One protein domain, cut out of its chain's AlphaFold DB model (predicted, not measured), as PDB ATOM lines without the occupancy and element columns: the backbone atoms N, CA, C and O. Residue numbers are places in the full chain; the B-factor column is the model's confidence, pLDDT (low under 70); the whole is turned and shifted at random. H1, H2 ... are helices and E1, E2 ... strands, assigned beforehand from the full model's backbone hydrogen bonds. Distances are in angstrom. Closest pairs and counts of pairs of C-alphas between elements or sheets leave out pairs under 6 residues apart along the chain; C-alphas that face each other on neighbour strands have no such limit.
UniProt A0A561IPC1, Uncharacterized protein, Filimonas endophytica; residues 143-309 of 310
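AT A GLANCE: This is residues 143 to 309 of the 310 residues of an uncharacterized protein of Filimonas endophytica (UniProt A0A561IPC1). Three small antiparallel sheets follow one another along the longest axis: E1 E2 E3 and E4 E5 E6 are partly face to face as a small sandwich, met mainly through E1, E2 and E4, and beyond E6 comes a strongly twisted sheet, E7 E8 E9 E10. Its three long strands, E8, E9 and E10, bend sharply, and near the far end of the domain H1 lies over E10 and also touches E9. The printed part has 167 residues with eight strands, one helix and two more strands in that order, and its class is mostly strand. It is compact, with a radius of gyration of the C-alphas of 17.0 A and spans of 49 by 35 by 27 A.

HOW THE PARTS SIT: E1 (residues 145 to 150), E2 (155 to 160) and E3 (163 to 169) form a meander, each strand the antiparallel neighbour of the one before; N 148 and O 157 are 2.9 A apart, N 156 and O 168 2.9 A. E4 (174 to 179), E5 (185 to 193) and E6 (196 to 204) form a second meander, with N 178 and O 187 at 2.9 A and N 188 and O 201 at 2.8 A. These sheets make a sandwich, two sheets face to face, their best planes 18 degrees apart; the closest C-alphas of E1 and E4 are those of Cys 147 and Asp 178, 6.0 A. E7 (223 to 225) and E8 (230 to 241) are a hairpin, with N 232 and O 223 at 2.8 A; E6 and E8 are near each other, with 7 pairs of C-alphas within 10 A. H1 (260 to 269) has every O i to N i+4 pair within hydrogen-bond range. E9 (281 to 292) is the antiparallel neighbour of E8, with N 233 and O 289 at 2.9 A, and forms a hairpin with E10 (297 to 308), with N 288 and O 301 at 2.8 A. H1 is on one face of this sheet, giving two layers, a helix and a sheet, at a height over the sheet of 9.4 A; it lies over E10, slantwise to the strands at 47 degrees on the local plane, and only just not over E9, on which 2 of its 10 C-alphas fall. The closest C-alphas of H1 and E10 are those of Lys 260 and Tyr 304, 6.1 A.

IN THESE COORDINATES: E1 begins at C-alpha 145, (34.757, 11.116, -48.346). E5 is 24.8 A long and E6 25.2 A. E8, 29.4 A, bends by 74 degrees at residue 238; E9, 29.8 A, by 69 degrees at residue 285; E10, 27.2 A, by 75 degrees at residue 302. H1 is 14.1 A long, and E10 ends at C-alpha 308, (49.321, 34.094, -30.150).

THE WHOLE: The C-alphas of Asn 161 and Asp 243, the two farthest apart, are 51.1 A apart. The printed part has no cut, and the links E6 to E7, E8 to H1 and H1 to E9 are long. Mean pLDDT of the printed part is 82.1; residues 143, 241 to 254, 270 to 280 and 308 to 309 are under 70.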
ATOM      1  N   SER A 143      36.291   5.192 -49.961       60.41
ATOM      2  CA  SER A 143      36.653   6.105 -51.045       60.41
ATOM      3  C   SER A 143      35.720   7.325 -51.043       60.41
ATOM      4  O   SER A 143      34.579   7.252 -50.590       60.41
ATOM      5  N   ASP A 144      36.224   8.465 -51.515       73.25
ATOM      6  CA  ASP A 144      35.433   9.668 -51.817       73.25
ATOM      7  C   ASP A 144      34.657  10.291 -50.643       73.25
ATOM      8  O   ASP A 144      33.547  10.809 -50.806       73.25
ATOM      9  N   ILE A 145      35.260  10.291 -49.449       82.56
ATOM     10  CA  ILE A 145      34.757  11.116 -48.346       82.56
ATOM     11  C   ILE A 145      35.065  12.588 -48.624       82.56
ATOM     12  O   ILE A 145      36.228  12.959 -48.776       82.56
ATOM     13  N   GLN A 146      34.038  13.434 -48.598       87.94
ATOM     14  CA  GLN A 146      34.171  14.881 -48.760       87.94
ATOM     15  C   GLN A 146      33.528  15.610 -47.586       87.94
ATOM     16  O   GLN A 146      32.322  15.514 -47.370       87.94
ATOM     17  N   CYS A 147      34.323  16.362 -46.834       91.50
ATOM     18  CA  CYS A 147      33.810  17.253 -45.804       91.50
ATOM     19  C   CYS A 147      33.036  18.413 -46.444       91.50
ATOM     20  O   CYS A 147      33.381  18.885 -47.528       91.50
ATOM     21  N   PHE A 148      31.974  18.873 -45.788       91.62
ATOM     22  CA  PHE A 148      31.225  20.039 -46.236       91.62
ATOM     23  C   PHE A 148      30.750  20.884 -45.062       91.62
ATOM     24  O   PHE A 148      30.569  20.409 -43.939       91.62
ATOM     25  N   LYS A 149      30.472  22.144 -45.384       91.19
ATOM     26  CA  LYS A 149      29.757  23.084 -44.534       91.19
ATOM     27  C   LYS A 149      28.617  23.717 -45.323       91.19
ATOM     28  O   LYS A 149      28.754  23.970 -46.520       91.19
ATOM     29  N   ASP A 150      27.498  23.946 -44.657       91.06
ATOM     30  CA  ASP A 150      26.319  24.598 -45.209       91.06
ATOM     31  C   ASP A 150      25.902  25.739 -44.279       91.06
ATOM     32  O   ASP A 150      25.170  25.558 -43.302       91.06
ATOM     33  N   ASP A 151      26.372  26.942 -44.606       88.00
ATOM     34  CA  ASP A 151      26.133  28.141 -43.804       88.00
ATOM     35  C   ASP A 151      24.661  28.576 -43.786       88.00
ATOM     36  O   ASP A 151      24.264  29.308 -42.874       88.00
ATOM     37  N   LYS A 152      23.849  28.129 -44.760       90.00
ATOM     38  CA  LYS A 152      22.409  28.423 -44.822       90.00
ATOM     39  C   LYS A 152      21.634  27.532 -43.860       90.00
ATOM     40  O   LYS A 152      20.815  28.036 -43.098       90.00
ATOM     41  N   ARG A 153      21.905  26.222 -43.882       92.31
ATOM     42  CA  ARG A 153      21.305  25.258 -42.943       92.31
ATOM     43  C   ARG A 153      21.955  25.287 -41.556       92.31
ATOM     44  O   ARG A 153      21.392  24.703 -40.637       92.31
ATOM     45  N   LYS A 154      23.107  25.956 -41.401       90.56
ATOM     46  CA  LYS A 154      23.936  25.948 -40.180       90.56
ATOM     47  C   LYS A 154      24.304  24.526 -39.757       90.56
ATOM     48  O   LYS A 154      24.207  24.165 -38.586       90.56
ATOM     49  N   VAL A 155      24.715  23.722 -40.738       91.50
ATOM     50  CA  VAL A 155      25.178  22.346 -40.525       91.50
ATOM     51  C   VAL A 155      26.511  22.105 -41.210       91.50
ATOM     52  O   VAL A 155      26.789  22.660 -42.272       91.50
ATOM     53  N   TYR A 156      27.335  21.259 -40.614       91.38
ATOM     54  CA  TYR A 156      28.547  20.728 -41.226       91.38
ATOM     55  C   TYR A 156      28.472  19.203 -41.237       91.38
ATOM     56  O   TYR A 156      27.611  18.603 -40.593       91.38
ATOM     57  N   GLY A 157      29.355  18.553 -41.976       91.06
ATOM     58  CA  GLY A 157      29.392  17.101 -41.996       91.06
ATOM     59  C   GLY A 157      30.282  16.574 -43.094       91.06
ATOM     60  O   GLY A 157      31.218  17.239 -43.539       91.06
ATOM     61  N   PHE A 158      29.984  15.364 -43.543       89.25
ATOM     62  CA  PHE A 158      30.692  14.774 -44.664       89.25
ATOM     63  C   PHE A 158      29.760  13.965 -45.557       89.25
ATOM     64  O   PHE A 158      28.730  13.417 -45.144       89.25
ATOM     65  N   LYS A 159      30.146  13.922 -46.824       87.00
ATOM     66  CA  LYS A 159      29.529  13.141 -47.880       87.00
ATOM     67  C   LYS A 159      30.378  11.916 -48.159       87.00
ATOM     68  O   LYS A 159      31.595  11.967 -48.016       87.00
ATOM     69  N   ILE A 160      29.725  10.850 -48.590       80.19
ATOM     70  CA  ILE A 160      30.363   9.680 -49.189       80.19
ATOM     71  C   ILE A 160      29.714   9.528 -50.560       80.19
ATOM     72  O   ILE A 160      28.487   9.573 -50.653       80.19
ATOM     73  N   ASN A 161      30.509   9.426 -51.627       76.75
ATOM     74  CA  ASN A 161      29.999   9.357 -53.006       76.75
ATOM     75  C   ASN A 161      29.002  10.494 -53.329       76.75
ATOM     76  O   ASN A 161      27.926  10.266 -53.881       76.75
ATOM     77  N   ASN A 162      29.333  11.730 -52.927       80.31
ATOM     78  CA  ASN A 162      28.503  12.939 -53.064       80.31
ATOM     79  C   ASN A 162      27.144  12.935 -52.328       80.31
ATOM     80  O   ASN A 162      26.410  13.921 -52.425       80.31
ATOM     81  N   GLN A 163      26.815  11.904 -51.546       80.56
ATOM     82  CA  GLN A 163      25.602  11.858 -50.723       80.56
ATOM     83  C   GLN A 163      25.910  12.201 -49.265       80.56
ATOM     84  O   GLN A 163      26.922  11.756 -48.728       80.56
ATOM     85  N   GLU A 164      25.041  12.977 -48.608       86.62
ATOM     86  CA  GLU A 164      25.203  13.330 -47.189       86.62
ATOM     87  C   GLU A 164      25.137  12.072 -46.314       86.62
ATOM     88  O   GLU A 164      24.087  11.440 -46.164       86.62
ATOM     89  N   ALA A 165      26.280  11.701 -45.737       82.19
ATOM     90  CA  ALA A 165      26.373  10.541 -44.865       82.19
ATOM     91  C   ALA A 165      25.957  10.919 -43.442       82.19
ATOM     92  O   ALA A 165      25.068  10.276 -42.873       82.19
ATOM     93  N   LEU A 166      26.565  11.989 -42.915       84.62
ATOM     94  CA  LEU A 166      26.284  12.569 -41.604       84.62
ATOM     95  C   LEU A 166      26.276  14.096 -41.668       84.62
ATOM     96  O   LEU A 166      27.066  14.711 -42.388       84.62
ATOM     97  N   THR A 167      25.393  14.678 -40.865       88.38
ATOM     98  CA  THR A 167      25.232  16.115 -40.651       88.38
ATOM     99  C   THR A 167      25.207  16.408 -39.158       88.38
ATOM    100  O   THR A 167      24.640  15.652 -38.367       88.38
ATOM    101  N   PHE A 168      25.800  17.531 -38.781       86.88
ATOM    102  CA  PHE A 168      25.871  18.028 -37.417       86.88
ATOM    103  C   PHE A 168      25.480  19.508 -37.410       86.88
ATOM    104  O   PHE A 168      25.872  20.237 -38.327       86.88
ATOM    105  N   PRO A 169      24.712  19.976 -36.414       88.00
ATOM    106  CA  PRO A 169      24.437  21.398 -36.257       88.00
ATOM    107  C   PRO A 169      25.719  22.159 -35.900       88.00
ATOM    108  O   PRO A 169      26.638  21.599 -35.307       88.00
ATOM    109  N   TYR A 170      25.780  23.443 -36.249       85.94
ATOM    110  CA  TYR A 170      26.869  24.313 -35.812       85.94
ATOM    111  C   TYR A 170      26.855  24.471 -34.283       85.94
ATOM    112  O   TYR A 170      25.845  24.864 -33.705       85.94
ATOM    113  N   ASP A 171      28.003  24.232 -33.650       73.19
ATOM    114  CA  ASP A 171      28.247  24.496 -32.227       73.19
ATOM    115  C   ASP A 171      28.565  25.983 -31.957       73.19
ATOM    116  O   ASP A 171      28.453  26.448 -30.824       73.19
ATOM    117  N   ALA A 172      28.985  26.740 -32.981       79.12
ATOM    118  CA  ALA A 172      29.383  28.147 -32.871       79.12
ATOM    119  C   ALA A 172      29.132  28.935 -34.170       79.12
ATOM    120  O   ALA A 172      28.592  28.411 -35.145       79.12
ATOM    121  N   GLN A 173      29.527  30.215 -34.199       72.12
ATOM    122  CA  GLN A 173      29.320  31.085 -35.364       72.12
ATOM    123  C   GLN A 173      30.054  30.599 -36.617       72.12
ATOM    124  O   GLN A 173      29.527  30.741 -37.723       72.12
ATOM    125  N   ALA A 174      31.252  30.042 -36.443       75.94
ATOM    126  CA  ALA A 174      32.057  29.511 -37.526       75.94
ATOM    127  C   ALA A 174      32.650  28.153 -37.141       75.94
ATOM    128  O   ALA A 174      33.128  27.945 -36.024       75.94
ATOM    129  N   MET A 175      32.594  27.224 -38.090       85.31
ATOM    130  CA  MET A 175      33.128  25.878 -37.948       85.31
ATOM    131  C   MET A 175      33.808  25.446 -39.238       85.31
ATOM    132  O   MET A 175      33.358  25.798 -40.334       85.31
ATOM    133  N   ASN A 176      34.873  24.665 -39.099       89.38
ATOM    134  CA  ASN A 176      35.452  23.918 -40.202       89.38
ATOM    135  C   ASN A 176      35.524  22.440 -39.841       89.38
ATOM    136  O   ASN A 176      35.693  22.095 -38.675       89.38
ATOM    137  N   ILE A 177      35.389  21.581 -40.841       92.69
ATOM    138  CA  ILE A 177      35.594  20.147 -40.693       92.69
ATOM    139  C   ILE A 177      36.532  19.683 -41.797       92.69
ATOM    140  O   ILE A 177      36.264  19.916 -42.974       92.69
ATOM    141  N   ASP A 178      37.591  18.986 -41.406       92.56
ATOM    142  CA  ASP A 178      38.591  18.444 -42.314       92.56
ATOM    143  C   ASP A 178      38.817  16.962 -42.019       92.56
ATOM    144  O   ASP A 178      38.905  16.532 -40.865       92.56
ATOM    145  N   LYS A 179      38.935  16.153 -43.074       91.50
ATOM    146  CA  LYS A 179      39.355  14.757 -42.935       91.50
ATOM    147  C   LYS A 179      40.839  14.725 -42.588       91.50
ATOM    148  O   LYS A 179      41.658  15.313 -43.294       91.50
ATOM    149  N   ILE A 180      41.196  13.980 -41.547       90.94
ATOM    150  CA  ILE A 180      42.598  13.721 -41.225       90.94
ATOM    151  C   ILE A 180      43.106  12.681 -42.227       90.94
ATOM    152  O   ILE A 180      42.669  11.526 -42.227       90.94
ATOM    153  N   GLU A 181      43.986  13.108 -43.132       85.50
ATOM    154  CA  GLU A 181      44.451  12.282 -44.247       85.50
ATOM    155  C   GLU A 181      45.094  10.972 -43.771       85.50
ATOM    156  O   GLU A 181      45.866  10.949 -42.818       85.50
ATOM    157  N   GLY A 182      44.763   9.872 -44.450       81.19
ATOM    158  CA  GLY A 182      45.220   8.528 -44.091       81.19
ATOM    159  C   GLY A 182      44.459   7.886 -42.928       81.19
ATOM    160  O   GLY A 182      44.733   6.733 -42.606       81.19
ATOM    161  N   SER A 183      43.489   8.587 -42.335       86.75
ATOM    162  CA  SER A 183      42.656   8.087 -41.241       86.75
ATOM    163  C   SER A 183      41.161   8.066 -41.592       86.75
ATOM    164  O   SER A 183      40.715   8.606 -42.610       86.75
ATOM    165  N   ASN A 184      40.386   7.466 -40.690       84.88
ATOM    166  CA  ASN A 184      38.923   7.483 -40.672       84.88
ATOM    167  C   ASN A 184      38.371   8.503 -39.653       84.88
ATOM    168  O   ASN A 184      37.251   8.371 -39.157       84.88
ATOM    169  N   LEU A 185      39.176   9.513 -39.325       90.88
ATOM    170  CA  LEU A 185      38.871  10.553 -38.353       90.88
ATOM    171  C   LEU A 185      38.766  11.919 -39.032       90.88
ATOM    172  O   LEU A 185      39.366  12.176 -40.082       90.88
ATOM    173  N   PHE A 186      38.022  12.812 -38.394       93.50
ATOM    174  CA  PHE A 186      37.849  14.190 -38.829       93.50
ATOM    175  C   PHE A 186      38.205  15.137 -37.697       93.50
ATOM    176  O   PHE A 186      37.785  14.925 -36.557       93.50
ATOM    177  N   ALA A 187      38.949  16.185 -38.025       94.81
ATOM    178  CA  ALA A 187      39.161  17.319 -37.147       94.81
ATOM    179  C   ALA A 187      38.043  18.334 -37.385       94.81
ATOM    180  O   ALA A 187      37.720  18.661 -38.528       94.81
ATOM    181  N   VAL A 188      37.448  18.818 -36.303       94.56
ATOM    182  CA  VAL A 188      36.448  19.878 -36.331       94.56
ATOM    183  C   VAL A 188      37.004  21.065 -35.568       94.56
ATOM    184  O   VAL A 188      37.244  20.954 -34.368       94.56
ATOM    185  N   ASP A 189      37.189  22.185 -36.255       92.31
ATOM    186  CA  ASP A 189      37.667  23.436 -35.677       92.31
ATOM    187  C   ASP A 189      36.479  24.349 -35.372       92.31
ATOM    188  O   ASP A 189      35.673  24.659 -36.257       92.31
ATOM    189  N   VAL A 190      36.390  24.814 -34.130       91.19
ATOM    190  CA  VAL A 190      35.346  25.718 -33.644       91.19
ATOM    191  C   VAL A 190      35.921  27.109 -33.431       91.19
ATOM    192  O   VAL A 190      36.975  27.293 -32.820       91.19
ATOM    193  N   TRP A 191      35.189  28.105 -33.915       87.94
ATOM    194  CA  TRP A 191      35.579  29.507 -33.887       87.94
ATOM    195  C   TRP A 191      34.508  30.332 -33.167       87.94
ATOM    196  O   TRP A 191      33.326  30.262 -33.514       87.94
ATOM    197  N   GLU A 192      34.914  31.135 -32.179       84.44
ATOM    198  CA  GLU A 192      34.022  32.097 -31.512       84.44
ATOM    199  C   GLU A 192      33.580  33.188 -32.491       84.44
ATOM    200  O   GLU A 192      32.414  33.578 -32.535       84.44
ATOM    201  N   THR A 193      34.529  33.654 -33.303       80.88
ATOM    202  CA  THR A 193      34.331  34.580 -34.421       80.88
ATOM    203  C   THR A 193      35.204  34.117 -35.588       80.88
ATOM    204  O   THR A 193      36.152  33.367 -35.354       80.88
ATOM    205  N   PRO A 194      34.986  34.579 -36.833       77.69
ATOM    206  CA  PRO A 194      35.793  34.154 -37.984       77.69
ATOM    207  C   PRO A 194      37.318  34.289 -37.816       77.69
ATOM    208  O   PRO A 194      38.061  33.598 -38.503       77.69
ATOM    209  N   ASN A 195      37.780  35.140 -36.891       76.50
ATOM    210  CA  ASN A 195      39.199  35.386 -36.624       76.50
ATOM    211  C   ASN A 195      39.650  34.938 -35.222       76.50
ATOM    212  O   ASN A 195      40.809  35.149 -34.863       76.50
ATOM    213  N   LYS A 196      38.759  34.344 -34.418       82.12
ATOM    214  CA  LYS A 196      39.054  33.911 -33.049       82.12
ATOM    215  C   LYS A 196      38.746  32.431 -32.874       82.12
ATOM    216  O   LYS A 196      37.590  32.028 -32.748       82.12
ATOM    217  N   TYR A 197      39.809  31.639 -32.882       83.94
ATOM    218  CA  TYR A 197      39.755  30.206 -32.630       83.94
ATOM    219  C   TYR A 197      39.315  29.933 -31.187       83.94
ATOM    220  O   TYR A 197      39.799  30.592 -30.267       83.94
ATOM    221  N   ALA A 198      38.418  28.965 -31.000       87.69
ATOM    222  CA  ALA A 198      37.932  28.554 -29.687       87.69
ATOM    223  C   ALA A 198      38.623  27.261 -29.238       87.69
ATOM    224  O   ALA A 198      39.381  27.248 -28.271       87.69
ATOM    225  N   TYR A 199      38.356  26.173 -29.957       91.75
ATOM    226  CA  TYR A 199      38.826  24.821 -29.669       91.75
ATOM    227  C   TYR A 199      38.583  23.924 -30.888       91.75
ATOM    228  O   TYR A 199      37.844  24.292 -31.800       91.75
ATOM    229  N   SER A 200      39.149  22.722 -30.877       93.75
ATOM    230  CA  SER A 200      38.913  21.699 -31.894       93.75
ATOM    231  C   SER A 200      38.530  20.388 -31.235       93.75
ATOM    232  O   SER A 200      38.780  20.174 -30.054       93.75
ATOM    233  N   TYR A 201      37.926  19.473 -31.977       95.12
ATOM    234  CA  TYR A 201      37.689  18.113 -31.503       95.12
ATOM    235  C   TYR A 201      37.753  17.112 -32.648       95.12
ATOM    236  O   TYR A 201      37.634  17.473 -33.816       95.12
ATOM    237  N   ILE A 202      37.964  15.842 -32.304       95.12
ATOM    238  CA  ILE A 202      38.025  14.749 -33.275       95.12
ATOM    239  C   ILE A 202      36.686  14.018 -33.266       95.12
ATOM    240  O   ILE A 202      36.172  13.692 -32.194       95.12
ATOM    241  N   ILE A 203      36.146  13.720 -34.445       92.56
ATOM    242  CA  ILE A 203      35.022  12.792 -34.612       92.56
ATOM    243  C   ILE A 203      35.409  11.612 -35.502       92.56
ATOM    244  O   ILE A 203      36.234  11.749 -36.405       92.56
ATOM    245  N   ASP A 204      34.806  10.453 -35.255       87.81
ATOM    246  CA  ASP A 204      34.923   9.284 -36.129       87.81
ATOM    247  C   ASP A 204      33.890   9.294 -37.276       87.81
ATOM    248  O   ASP A 204      33.007  10.153 -37.350       87.81
ATOM    249  N   LEU A 205      33.960   8.289 -38.158       80.44
ATOM    250  CA  LEU A 205      32.989   8.045 -39.243       80.44
ATOM    251  C   LEU A 205      31.538   7.889 -38.777       80.44
ATOM    252  O   LEU A 205      30.619   7.889 -39.591       80.44
ATOM    253  N   THR A 206      31.315   7.696 -37.483       78.38
ATOM    254  CA  THR A 206      29.987   7.558 -36.899       78.38
ATOM    255  C   THR A 206      29.495   8.874 -36.291       78.38
ATOM    256  O   THR A 206      28.357   8.942 -35.826       78.38
ATOM    257  N   GLY A 207      30.331   9.917 -36.275       80.38
ATOM    258  CA  GLY A 207      30.065  11.191 -35.615       80.38
ATOM    259  C   GLY A 207      30.297  11.174 -34.108       80.38
ATOM    260  O   GLY A 207      29.882  12.099 -33.411       80.38
ATOM    261  N   LYS A 208      30.905  10.117 -33.560       85.81
ATOM    262  CA  LYS A 208      31.245  10.058 -32.137       85.81
ATOM    263  C   LYS A 208      32.499  10.896 -31.891       85.81
ATOM    264  O   LYS A 208      33.503  10.714 -32.573       85.81
ATOM    265  N   LYS A 209      32.444  11.776 -30.886       92.25
ATOM    266  CA  LYS A 209      33.615  12.528 -30.415       92.25
ATOM    267  C   LYS A 209      34.622  11.576 -29.768       92.25
ATOM    268  O   LYS A 209      34.248  10.757 -28.925       92.25
ATOM    269  N   ILE A 210      35.886  11.695 -30.153       93.12
ATOM    270  CA  ILE A 210      36.996  11.004 -29.498       93.12
ATOM    271  C   ILE A 210      37.410  11.842 -28.289       93.12
ATOM    272  O   ILE A 210      37.724  13.022 -28.428       93.12
ATOM    273  N   CYS A 211      37.380  11.231 -27.105       93.62
ATOM    274  CA  CYS A 211      37.763  11.879 -25.857       93.62
ATOM    275  C   CYS A 211      38.983  11.173 -25.270       93.62
ATOM    276  O   CYS A 211      38.987   9.950 -25.131       93.62
ATOM    277  N   VAL A 212      39.995  11.949 -24.901       90.75
ATOM    278  CA  VAL A 212      41.273  11.472 -24.371       90.75
ATOM    279  C   VAL A 212      41.361  11.869 -22.906       90.75
ATOM    280  O   VAL A 212      41.225  13.044 -22.583       90.75
ATOM    281  N   ASP A 213      41.517  10.898 -22.005       89.88
ATOM    282  CA  ASP A 213      41.459  11.124 -20.550       89.88
ATOM    283  C   ASP A 213      40.199  11.902 -20.101       89.88
ATOM    284  O   ASP A 213      40.232  12.722 -19.188       89.88
ATOM    285  N   GLY A 214      39.062  11.653 -20.766       89.75
ATOM    286  CA  GLY A 214      37.790  12.343 -20.510       89.75
ATOM    287  C   GLY A 214      37.665  13.727 -21.161       89.75
ATOM    288  O   GLY A 214      36.614  14.354 -21.054       89.75
ATOM    289  N   ILE A 215      38.694  14.186 -21.873       91.62
ATOM    290  CA  ILE A 215      38.750  15.490 -22.533       91.62
ATOM    291  C   ILE A 215      38.404  15.315 -24.009       91.62
ATOM    292  O   ILE A 215      39.101  14.619 -24.741       91.62
ATOM    293  N   CYS A 216      37.319  15.937 -24.457       93.00
ATOM    294  CA  CYS A 216      36.833  15.806 -25.837       93.00
ATOM    295  C   CYS A 216      37.178  17.012 -26.722       93.00
ATOM    296  O   CYS A 216      36.837  17.009 -27.900       93.00
ATOM    297  N   GLN A 217      37.783  18.055 -26.153       94.25
ATOM    298  CA  GLN A 217      38.113  19.305 -26.833       94.25
ATOM    299  C   GLN A 217      39.599  19.592 -26.668       94.25
ATOM    300  O   GLN A 217      40.144  19.460 -25.577       94.25
ATOM    301  N   SER A 218      40.240  19.976 -27.761       90.88
ATOM    302  CA  SER A 218      41.606  20.450 -27.771       90.88
ATOM    303  C   SER A 218      41.622  21.968 -27.799       90.88
ATOM    304  O   SER A 218      41.013  22.596 -28.665       90.88
ATOM    305  N   ASP A 219      42.406  22.563 -26.905       85.12
ATOM    306  CA  ASP A 219      42.634  24.010 -26.878       85.12
ATOM    307  C   ASP A 219      43.481  24.499 -28.059       85.12
ATOM    308  O   ASP A 219      43.805  25.683 -28.146       85.12
ATOM    309  N   TYR A 220      43.927  23.597 -28.931       84.25
ATOM    310  CA  TYR A 220      44.743  23.897 -30.097       84.25
ATOM    311  C   TYR A 220      44.209  23.163 -31.320       84.25
ATOM    312  O   TYR A 220      43.556  22.125 -31.181       84.25
ATOM    313  N   ARG A 221      44.473  23.712 -32.510       87.50
ATOM    314  CA  ARG A 221      44.058  23.055 -33.747       87.50
ATOM    315  C   ARG A 221      44.677  21.667 -33.801       87.50
ATOM    316  O   ARG A 221      45.868  21.488 -33.532       87.50
ATOM    317  N   ILE A 222      43.867  20.686 -34.163       90.69
ATOM    318  CA  ILE A 222      44.339  19.314 -34.305       90.69
ATOM    319  C   ILE A 222      45.286  19.265 -35.500       90.69
ATOM    320  O   ILE A 222      44.942  19.671 -36.607       90.69
ATOM    321  N   THR A 223      46.493  18.762 -35.268       89.56
ATOM    322  CA  THR A 223      47.507  18.568 -36.310       89.56
ATOM    323  C   THR A 223      47.808  17.085 -36.462       89.56
ATOM    324  O   THR A 223      47.495  16.280 -35.584       89.56
ATOM    325  N   SER A 224      48.382  16.697 -37.597       90.75
ATOM    326  CA  SER A 224      48.764  15.309 -37.851       90.75
ATOM    327  C   SER A 224      50.104  15.236 -38.565       90.75
ATOM    328  O   SER A 224      50.425  16.089 -39.392       90.75
ATOM    329  N   ASP A 225      50.869  14.199 -38.249       89.00
ATOM    330  CA  ASP A 225      52.069  13.815 -38.974       89.00
ATOM    331  C   ASP A 225      51.759  12.546 -39.765       89.00
ATOM    332  O   ASP A 225      51.596  11.454 -39.216       89.00
ATOM    333  N   ARG A 226      51.656  12.707 -41.085       86.00
ATOM    334  CA  ARG A 226      51.296  11.629 -42.012       86.00
ATOM    335  C   ARG A 226      52.383  10.570 -42.128       86.00
ATOM    336  O   ARG A 226      52.057   9.401 -42.315       86.00
ATOM    337  N   ASN A 227      53.649  10.967 -42.010       87.56
ATOM    338  CA  ASN A 227      54.775  10.047 -42.142       87.56
ATOM    339  C   ASN A 227      54.809   9.093 -40.951       87.56
ATOM    340  O   ASN A 227      54.978   7.887 -41.118       87.56
ATOM    341  N   ASN A 228      54.568   9.639 -39.759       88.44
ATOM    342  CA  ASN A 228      54.528   8.873 -38.519       88.44
ATOM    343  C   ASN A 228      53.136   8.304 -38.193       88.44
ATOM    344  O   ASN A 228      53.008   7.524 -37.254       88.44
ATOM    345  N   LYS A 229      52.106   8.645 -38.981       90.06
ATOM    346  CA  LYS A 229      50.703   8.232 -38.798       90.06
ATOM    347  C   LYS A 229      50.150   8.573 -37.413       90.06
ATOM    348  O   LYS A 229      49.476   7.756 -36.782       90.06
ATOM    349  N   VAL A 230      50.439   9.787 -36.950       93.06
ATOM    350  CA  VAL A 230      50.002  10.270 -35.637       93.06
ATOM    351  C   VAL A 230      49.214  11.567 -35.717       93.06
ATOM    352  O   VAL A 230      49.372  12.365 -36.640       93.06
ATOM    353  N   ILE A 231      48.361  11.776 -34.721       94.44
ATOM    354  CA  ILE A 231      47.551  12.977 -34.517       94.44
ATOM    355  C   ILE A 231      47.981  13.612 -33.197       94.44
ATOM    356  O   ILE A 231      48.156  12.910 -32.202       94.44
ATOM    357  N   PHE A 232      48.125  14.934 -33.166       93.44
ATOM    358  CA  PHE A 232      48.445  15.672 -31.952       93.44
ATOM    359  C   PHE A 232      47.206  16.376 -31.408       93.44
ATOM    360  O   PHE A 232      46.570  17.182 -32.091       93.44
ATOM    361  N   PHE A 233      46.892  16.074 -30.151       93.56
ATOM    362  CA  PHE A 233      45.792  16.652 -29.391       93.56
ATOM    363  C   PHE A 233      46.356  17.343 -28.149       93.56
ATOM    364  O   PHE A 233      47.131  16.748 -27.402       93.56
ATOM    365  N   TYR A 234      45.971  18.592 -27.911       92.38
ATOM    366  CA  TYR A 234      46.526  19.414 -26.836       92.38
ATOM    367  C   TYR A 234      45.458  19.785 -25.815       92.38
ATOM    368  O   TYR A 234      44.390  20.264 -26.190       92.38
ATOM    369  N   ASN A 235      45.783  19.626 -24.537       92.12
ATOM    370  CA  ASN A 235      44.990  20.121 -23.420       92.12
ATOM    371  C   ASN A 235      45.822  21.113 -22.609       92.12
ATOM    372  O   ASN A 235      46.908  20.772 -22.135       92.12
ATOM    373  N   ARG A 236      45.310  22.324 -22.435       88.62
ATOM    374  CA  ARG A 236      45.999  23.397 -21.732       88.62
ATOM    375  C   ARG A 236      45.903  23.202 -20.227       88.62
ATOM    376  O   ARG A 236      44.825  22.992 -19.679       88.62
ATOM    377  N   ILE A 237      47.043  23.314 -19.550       86.12
ATOM    378  CA  ILE A 237      47.119  23.288 -18.085       86.12
ATOM    379  C   ILE A 237      47.152  24.719 -17.545       86.12
ATOM    380  O   ILE A 237      46.385  25.062 -16.647       86.12
ATOM    381  N   SER A 238      48.034  25.563 -18.083       82.88
ATOM    382  CA  SER A 238      48.170  26.957 -17.654       82.88
ATOM    383  C   SER A 238      48.690  27.861 -18.772       82.88
ATOM    384  O   SER A 238      49.303  27.414 -19.742       82.88
ATOM    385  N   ILE A 239      48.428  29.161 -18.629       78.56
ATOM    386  CA  ILE A 239      48.950  30.206 -19.512       78.56
ATOM    387  C   ILE A 239      50.039  30.950 -18.751       78.56
ATOM    388  O   ILE A 239      49.791  31.454 -17.657       78.56
ATOM    389  N   GLU A 240      51.222  31.049 -19.346       73.31
ATOM    390  CA  GLU A 240      52.290  31.910 -18.861       73.31
ATOM    391  C   GLU A 240      52.574  32.975 -19.923       73.31
ATOM    392  O   GLU A 240      52.964  32.692 -21.059       73.31
ATOM    393  N   THR A 241      52.338  34.235 -19.572       63.38
ATOM    394  CA  THR A 241      52.622  35.355 -20.466       63.38
ATOM    395  C   THR A 241      54.113  35.652 -20.445       63.38
ATOM    396  O   THR A 241      54.712  35.812 -19.381       63.38
ATOM    397  N   THR A 242      54.715  35.754 -21.623       62.59
ATOM    398  CA  THR A 242      56.040  36.350 -21.783       62.59
ATOM    399  C   THR A 242      55.876  37.776 -22.288       62.59
ATOM    400  O   THR A 242      55.132  37.998 -23.235       62.59
ATOM    401  N   ASP A 243      56.586  38.741 -21.697       52.31
ATOM    402  CA  ASP A 243      56.474  40.182 -22.007       52.31
ATOM    403  C   ASP A 243      57.021  40.584 -23.398       52.31
ATOM    404  O   ASP A 243      57.434  41.725 -23.616       52.31
ATOM    405  N   ARG A 244      57.083  39.662 -24.365       55.44
ATOM    406  CA  ARG A 244      57.668  39.912 -25.683       55.44
ATOM    407  C   ARG A 244      56.656  39.704 -26.803       55.44
ATOM    408  O   ARG A 244      56.139  38.616 -27.009       55.44
ATOM    409  N   VAL A 245      56.443  40.778 -27.561       50.94
ATOM    410  CA  VAL A 245      55.786  40.768 -28.869       50.94
ATOM    411  C   VAL A 245      56.868  40.473 -29.904       50.94
ATOM    412  O   VAL A 245      57.736  41.316 -30.155       50.94
ATOM    413  N   VAL A 246      56.858  39.273 -30.468       52.94
ATOM    414  CA  VAL A 246      57.688  38.908 -31.623       52.94
ATOM    415  C   VAL A 246      56.746  38.697 -32.810       52.94
ATOM    416  O   VAL A 246      55.564  38.443 -32.623       52.94
ATOM    417  N   ASN A 247      57.232  38.935 -34.028       49.62
ATOM    418  CA  ASN A 247      56.492  38.694 -35.266       49.62
ATOM    419  C   ASN A 247      56.830  37.263 -35.719       49.62
ATOM    420  O   ASN A 247      57.921  37.080 -36.275       49.62
ATOM    421  N   PRO A 248      55.977  36.257 -35.452       45.81
ATOM    422  CA  PRO A 248      56.271  34.901 -35.866       45.81
ATOM    423  C   PRO A 248      56.124  34.805 -37.378       45.81
ATOM    424  O   PRO A 248      55.060  35.053 -37.941       45.81
ATOM    425  N   ALA A 249      57.179  34.359 -38.054       46.50
ATOM    426  CA  ALA A 249      56.935  33.590 -39.265       46.50
ATOM    427  C   ALA A 249      56.034  32.401 -38.872       46.50
ATOM    428  O   ALA A 249      56.218  31.828 -37.798       46.50
ATOM    429  N   ASN A 250      55.054  32.048 -39.711       49.25
ATOM    430  CA  ASN A 250      54.064  30.987 -39.452       49.25
ATOM    431  C   ASN A 250      54.669  29.617 -39.064       49.25
ATOM    432  O   ASN A 250      53.935  28.736 -38.629       49.25
ATOM    433  N   ASP A 251      55.982  29.447 -39.201       45.44
ATOM    434  CA  ASP A 251      56.710  28.188 -39.078       45.44
ATOM    435  C   ASP A 251      56.947  27.736 -37.617       45.44
ATOM    436  O   ASP A 251      57.316  26.586 -37.396       45.44
ATOM    437  N   GLY A 252      56.719  28.605 -36.616       47.44
ATOM    438  CA  GLY A 252      56.939  28.297 -35.188       47.44
ATOM    439  C   GLY A 252      55.678  28.091 -34.333       47.44
ATOM    440  O   GLY A 252      55.756  27.606 -33.201       47.44
ATOM    441  N   LEU A 253      54.495  28.455 -34.841       54.19
ATOM    442  CA  LEU A 253      53.250  28.360 -34.071       54.19
ATOM    443  C   LEU A 253      52.820  26.897 -33.930       54.19
ATOM    444  O   LEU A 253      52.597  26.210 -34.922       54.19
ATOM    445  N   GLY A 254      52.660  26.435 -32.686       63.94
ATOM    446  CA  GLY A 254      52.267  25.051 -32.388       63.94
ATOM    447  C   GLY A 254      53.421  24.075 -32.159       63.94
ATOM    448  O   GLY A 254      53.161  22.897 -31.908       63.94
ATOM    449  N   ASN A 255      54.675  24.542 -32.181       80.75
ATOM    450  CA  ASN A 255      55.803  23.729 -31.739       80.75
ATOM    451  C   ASN A 255      55.634  23.330 -30.271       80.75
ATOM    452  O   ASN A 255      55.233  24.128 -29.421       80.75
ATOM    453  N   PHE A 256      55.944  22.068 -29.982       88.56
ATOM    454  CA  PHE A 256      55.894  21.524 -28.636       88.56
ATOM    455  C   PHE A 256      57.310  21.345 -28.096       88.56
ATOM    456  O   PHE A 256      58.131  20.633 -28.676       88.56
ATOM    457  N   HIS A 257      57.571  21.950 -26.946       90.69
ATOM    458  CA  HIS A 257      58.865  21.953 -26.288       90.69
ATOM    459  C   HIS A 257      58.782  21.199 -24.965       90.69
ATOM    460  O   HIS A 257      57.896  21.428 -24.147       90.69
ATOM    461  N   ASN A 258      59.756  20.338 -24.699       90.50
ATOM    462  CA  ASN A 258      59.849  19.597 -23.437       90.50
ATOM    463  C   ASN A 258      60.333  20.451 -22.246       90.50
ATOM    464  O   ASN A 258      60.410  19.951 -21.126       90.50
ATOM    465  N   SER A 259      60.682  21.722 -22.463       90.62
ATOM    466  CA  SER A 259      61.092  22.631 -21.397       90.62
ATOM    467  C   SER A 259      60.693  24.072 -21.702       90.62
ATOM    468  O   SER A 259      60.640  24.492 -22.859       90.62
ATOM    469  N   LYS A 260      60.478  24.862 -20.648       88.25
ATOM    470  CA  LYS A 260      60.206  26.294 -20.787       88.25
ATOM    471  C   LYS A 260      61.389  27.028 -21.411       88.25
ATOM    472  O   LYS A 260      61.195  27.911 -22.234       88.25
ATOM    473  N   ALA A 261      62.613  26.657 -21.031       88.25
ATOM    474  CA  ALA A 261      63.823  27.296 -21.535       88.25
ATOM    475  C   ALA A 261      63.944  27.154 -23.060       88.25
ATOM    476  O   ALA A 261      64.282  28.124 -23.733       88.25
ATOM    477  N   THR A 262      63.611  25.980 -23.607       89.31
ATOM    478  CA  THR A 262      63.629  25.746 -25.056       89.31
ATOM    479  C   THR A 262      62.496  26.475 -25.777       89.31
ATOM    480  O   THR A 262      62.764  27.062 -26.818       89.31
ATOM    481  N   ALA A 263      61.286  26.538 -25.208       86.81
ATOM    482  CA  ALA A 263      60.198  27.356 -25.761       86.81
ATOM    483  C   ALA A 263      60.554  28.855 -25.787       86.81
ATOM    484  O   ALA A 263      60.370  29.532 -26.794       86.81
ATOM    485  N   VAL A 264      61.130  29.377 -24.697       83.56
ATOM    486  CA  VAL A 264      61.589  30.775 -24.619       83.56
ATOM    487  C   VAL A 264      62.705  31.042 -25.629       83.56
ATOM    488  O   VAL A 264      62.693  32.079 -26.286       83.56
ATOM    489  N   ALA A 265      63.669  30.128 -25.762       83.56
ATOM    490  CA  ALA A 265      64.740  30.267 -26.743       83.56
ATOM    491  C   ALA A 265      64.193  30.286 -28.179       83.56
ATOM    492  O   ALA A 265      64.664  31.085 -28.987       83.56
ATOM    493  N   ASP A 266      63.177  29.470 -28.477       80.75
ATOM    494  CA  ASP A 266      62.549  29.410 -29.797       80.75
ATOM    495  C   ASP A 266      61.861  30.735 -30.160       80.75
ATOM    496  O   ASP A 266      62.202  31.339 -31.183       80.75
ATOM    497  N   VAL A 267      61.035  31.272 -29.249       76.19
ATOM    498  CA  VAL A 267      60.446  32.629 -29.332       76.19
ATOM    499  C   VAL A 267      61.518  33.695 -29.580       76.19
ATOM    500  O   VAL A 267      61.360  34.600 -30.397       76.19
ATOM    501  N   GLN A 268      62.647  33.613 -28.872       76.31
ATOM    502  CA  GLN A 268      63.723  34.603 -28.978       76.31
ATOM    503  C   GLN A 268      64.546  34.487 -30.269       76.31
ATOM    504  O   GLN A 268      65.183  35.468 -30.668       76.31
ATOM    505  N   SER A 269      64.572  33.307 -30.892       73.38
ATOM    506  CA  SER A 269      65.385  33.016 -32.077       73.38
ATOM    507  C   SER A 269      64.723  33.451 -33.390       73.38
ATOM    508  O   SER A 269      65.427  33.855 -34.320       73.38
ATOM    509  N   HIS A 270      63.388  33.463 -33.449       64.38
ATOM    510  CA  HIS A 270      62.626  33.884 -34.622       64.38
ATOM    511  C   HIS A 270      62.735  35.409 -34.824       64.38
ATOM    512  O   HIS A 270      62.083  36.216 -34.161       64.38
ATOM    513  N   ARG A 271      63.620  35.841 -35.736       52.28
ATOM    514  CA  ARG A 271      63.833  37.258 -36.081       52.28
ATOM    515  C   ARG A 271      62.974  37.701 -37.270       52.28
ATOM    516  O   ARG A 271      62.879  37.007 -38.273       52.28
ATOM    517  N   LYS A 272      62.442  38.926 -37.135       52.16
ATOM    518  CA  LYS A 272      61.831  39.826 -38.138       52.16
ATOM    519  C   LYS A 272      62.061  39.406 -39.601       52.16
ATOM    520  O   LYS A 272      63.165  39.575 -40.114       52.16
ATOM    521  N   GLY A 273      61.001  38.977 -40.287       48.38
ATOM    522  CA  GLY A 273      61.046  38.765 -41.739       48.38
ATOM    523  C   GLY A 273      59.791  38.171 -42.385       48.38
ATOM    524  O   GLY A 273      59.658  38.253 -43.602       48.38
ATOM    525  N   GLY A 274      58.863  37.603 -41.609       53.09
ATOM    526  CA  GLY A 274      57.643  36.988 -42.138       53.09
ATOM    527  C   GLY A 274      56.426  37.917 -42.169       53.09
ATOM    528  O   GLY A 274      56.336  38.879 -41.403       53.09
ATOM    529  N   TRP A 275      55.452  37.573 -43.015       48.19
ATOM    530  CA  TRP A 275      54.077  38.101 -43.029       48.19
ATOM    531  C   TRP A 275      53.257  37.615 -41.811       48.19
ATOM    532  O   TRP A 275      52.115  37.180 -41.952       48.19
ATOM    533  N   GLY A 276      53.864  37.612 -40.625       53.44
ATOM    534  CA  GLY A 276      53.276  37.075 -39.406       53.44
ATOM    535  C   GLY A 276      52.184  37.953 -38.812       53.44
ATOM    536  O   GLY A 276      52.128  39.165 -39.032       53.44
ATOM    537  N   MET A 277      51.304  37.326 -38.035       51.72
ATOM    538  CA  MET A 277      50.302  38.034 -37.242       51.72
ATOM    539  C   MET A 277      51.003  38.828 -36.128       51.72
ATOM    540  O   MET A 277      51.768  38.268 -35.348       51.72
ATOM    541  N   ASN A 278      50.743  40.135 -36.040       55.81
ATOM    542  CA  ASN A 278      51.235  40.964 -34.938       55.81
ATOM    543  C   ASN A 278      50.419  40.659 -33.671       55.81
ATOM    544  O   ASN A 278      49.253  41.043 -33.602       55.81
ATOM    545  N   GLY A 279      51.021  40.018 -32.670       61.31
ATOM    546  CA  GLY A 279      50.370  39.778 -31.381       61.31
ATOM    547  C   GLY A 279      51.356  39.364 -30.286       61.31
ATOM    548  O   GLY A 279      52.470  38.941 -30.596       61.31
ATOM    549  N   PRO A 280      50.996  39.527 -29.001       66.00
ATOM    550  CA  PRO A 280      51.797  39.003 -27.904       66.00
ATOM    551  C   PRO A 280      51.832  37.473 -27.976       66.00
ATOM    552  O   PRO A 280      50.792  36.810 -28.046       66.00
ATOM    553  N   GLU A 281      53.039  36.913 -27.944       71.31
ATOM    554  CA  GLU A 281      53.220  35.475 -27.820       71.31
ATOM    555  C   GLU A 281      53.098  35.072 -26.351       71.31
ATOM    556  O   GLU A 281      53.619  35.716 -25.435       71.31
ATOM    557  N   THR A 282      52.393  33.977 -26.123       77.94
ATOM    558  CA  THR A 282      52.245  33.341 -24.823       77.94
ATOM    559  C   THR A 282      52.810  31.940 -24.887       77.94
ATOM    560  O   THR A 282      52.648  31.226 -25.879       77.94
ATOM    561  N   ILE A 283      53.482  31.558 -23.808       84.94
ATOM    562  CA  ILE A 283      53.970  30.204 -23.627       84.94
ATOM    563  C   ILE A 283      52.929  29.492 -22.769       84.94
ATOM    564  O   ILE A 283      52.699  29.838 -21.611       84.94
ATOM    565  N   CYS A 284      52.252  28.511 -23.344       86.56
ATOM    566  CA  CYS A 284      51.270  27.713 -22.623       86.56
ATOM    567  C   CYS A 284      51.930  26.437 -22.125       86.56
ATOM    568  O   CYS A 284      52.611  25.762 -22.893       86.56
ATOM    569  N   TYR A 285      51.717  26.101 -20.855       90.56
ATOM    570  CA  TYR A 285      52.045  24.775 -20.353       90.56
ATOM    571  C   TYR A 285      50.871  23.850 -20.666       90.56
ATOM    572  O   TYR A 285      49.746  24.070 -20.208       90.56
ATOM    573  N   ASP A 286      51.139  22.826 -21.466       91.62
ATOM    574  CA  ASP A 286      50.138  21.950 -22.055       91.62
ATOM    575  C   ASP A 286      50.492  20.479 -21.819       91.62
ATOM    576  O   ASP A 286      51.658  20.090 -21.714       91.62
ATOM    577  N   THR A 287      49.466  19.635 -21.832       94.19
ATOM    578  CA  THR A 287      49.607  18.208 -22.104       94.19
ATOM    579  C   THR A 287      49.363  17.963 -23.589       94.19
ATOM    580  O   THR A 287      48.273  18.239 -24.094       94.19
ATOM    581  N   ARG A 288      50.349  17.391 -24.285       94.56
ATOM    582  CA  ARG A 288      50.193  16.833 -25.630       94.56
ATOM    583  C   ARG A 288      49.905  15.341 -25.539       94.56
ATOM    584  O   ARG A 288      50.652  14.588 -24.913       94.56
ATOM    585  N   TYR A 289      48.855  14.922 -26.223       95.50
ATOM    586  CA  TYR A 289      48.543  13.533 -26.497       95.50
ATOM    587  C   TYR A 289      48.891  13.236 -27.953       95.50
ATOM    588  O   TYR A 289      48.434  13.931 -28.863       95.50
ATOM    589  N   THR A 290      49.704  12.207 -28.159       95.06
ATOM    590  CA  THR A 290      49.983  11.644 -29.479       95.06
ATOM    591  C   THR A 290      49.036  10.469 -29.669       95.06
ATOM    592  O   THR A 290      49.076   9.516 -28.887       95.06
ATOM    593  N   LEU A 291      48.167  10.546 -30.672       95.12
ATOM    594  CA  LEU A 291      47.186   9.515 -30.992       95.12
ATOM    595  C   LEU A 291      47.576   8.798 -32.284       95.12
ATOM    596  O   LEU A 291      48.168   9.413 -33.169       95.12
ATOM    597  N   ASP A 292      47.216   7.526 -32.423       92.81
ATOM    598  CA  ASP A 292      47.238   6.856 -33.725       92.81
ATOM    599  C   ASP A 292      46.069   7.333 -34.614       92.81
ATOM    600  O   ASP A 292      45.169   8.060 -34.187       92.81
ATOM    601  N   PHE A 293      46.044   6.893 -35.873       90.81
ATOM    602  CA  PHE A 293      44.961   7.200 -36.821       90.81
ATOM    603  C   PHE A 293      43.618   6.509 -36.515       90.81
ATOM    604  O   PHE A 293      42.648   6.703 -37.249       90.81
ATOM    605  N   ASN A 294      43.541   5.748 -35.422       86.81
ATOM    606  CA  ASN A 294      42.304   5.208 -34.865       86.81
ATOM    607  C   ASN A 294      41.845   5.988 -33.616       86.81
ATOM    608  O   ASN A 294      40.787   5.690 -33.066       86.81
ATOM    609  N   GLY A 295      42.609   6.996 -33.173       89.44
ATOM    610  CA  GLY A 295      42.299   7.830 -32.013       89.44
ATOM    611  C   GLY A 295      42.755   7.235 -30.677       89.44
ATOM    612  O   GLY A 295      42.377   7.754 -29.628       89.44
ATOM    613  N   ASN A 296      43.559   6.168 -30.690       90.25
ATOM    614  CA  ASN A 296      44.122   5.578 -29.478       90.25
ATOM    615  C   ASN A 296      45.343   6.365 -29.013       90.25
ATOM    616  O   ASN A 296      46.185   6.751 -29.821       90.25
ATOM    617  N   VAL A 297      45.482   6.545 -27.701       93.38
ATOM    618  CA  VAL A 297      46.636   7.232 -27.110       93.38
ATOM    619  C   VAL A 297      47.888   6.366 -27.229       93.38
ATOM    620  O   VAL A 297      47.940   5.269 -26.677       93.38
ATOM    621  N   LEU A 298      48.906   6.893 -27.907       92.38
ATOM    622  CA  LEU A 298      50.245   6.309 -27.999       92.38
ATOM    623  C   LEU A 298      51.181   6.892 -26.943       92.38
ATOM    624  O   LEU A 298      51.961   6.174 -26.324       92.38
ATOM    625  N   GLU A 299      51.101   8.204 -26.735       95.19
ATOM    626  CA  GLU A 299      51.987   8.930 -25.835       95.19
ATOM    627  C   GLU A 299      51.242  10.090 -25.174       95.19
ATOM    628  O   GLU A 299      50.371  10.724 -25.775       95.19
ATOM    629  N   LYS A 300      51.631  10.385 -23.933       95.50
ATOM    630  CA  LYS A 300      51.212  11.562 -23.179       95.50
ATOM    631  C   LYS A 300      52.452  12.287 -22.673       95.50
ATOM    632  O   LYS A 300      53.243  11.702 -21.936       95.50
ATOM    633  N   MET A 301      52.601  13.558 -23.034       94.88
ATOM    634  CA  MET A 301      53.746  14.377 -22.640       94.88
ATOM    635  C   MET A 301      53.285  15.742 -22.139       94.88
ATOM    636  O   MET A 301      52.430  16.375 -22.751       94.88
ATOM    637  N   ASN A 302      53.879  16.216 -21.046       94.69
ATOM    638  CA  ASN A 302      53.715  17.598 -20.605       94.69
ATOM    639  C   ASN A 302      54.866  18.449 -21.131       94.69
ATOM    640  O   ASN A 302      56.008  17.993 -21.183       94.69
ATOM    641  N   GLY A 303      54.564  19.680 -21.514       92.94
ATOM    642  CA  GLY A 303      55.541  20.579 -22.101       92.94
ATOM    643  C   GLY A 303      54.928  21.929 -22.403       92.94
ATOM    644  O   GLY A 303      53.926  22.315 -21.808       92.94
ATOM    645  N   TYR A 304      55.552  22.660 -23.310       91.00
ATOM    646  CA  TYR A 304      55.241  24.052 -23.572       91.00
ATOM    647  C   TYR A 304      54.958  24.260 -25.053       91.00
ATOM    648  O   TYR A 304      55.708  23.760 -25.890       91.00
ATOM    649  N   THR A 305      53.905  25.005 -25.376       88.12
ATOM    650  CA  THR A 305      53.629  25.470 -26.741       88.12
ATOM    651  C   THR A 305      53.688  26.987 -26.819       88.12
ATOM    652  O   THR A 305      53.451  27.680 -25.827       88.12
ATOM    653  N   ILE A 306      54.003  27.503 -28.005       83.19
ATOM    654  CA  ILE A 306      54.007  28.939 -28.299       83.19
ATOM    655  C   ILE A 306      52.711  29.287 -29.028       83.19
ATOM    656  O   ILE A 306      52.341  28.632 -30.010       83.19
ATOM    657  N   ARG A 307      52.003  30.309 -28.539       77.06
ATOM    658  CA  ARG A 307      50.692  30.721 -29.053       77.06
ATOM    659  C   ARG A 307      50.571  32.231 -29.154       77.06
ATOM    660  O   ARG A 307      51.087  32.946 -28.305       77.06
ATOM    661  N   ILE A 308      49.779  32.703 -30.110       69.81
ATOM    662  CA  ILE A 308      49.321  34.094 -30.150       69.81
ATOM    663  C   ILE A 308      47.946  34.138 -29.489       69.81
ATOM    664  O   ILE A 308      47.056  33.374 -29.871       69.81
ATOM    665  N   ILE A 309      47.772  35.010 -28.499       63.66
ATOM    666  CA  ILE A 309      46.437  35.333 -27.986       63.66
ATOM    667  C   ILE A 309      45.964  36.577 -28.737       63.66
ATOM    668  O   ILE A 309      46.562  37.642 -28.590       63.66
TER     669      ILE A 309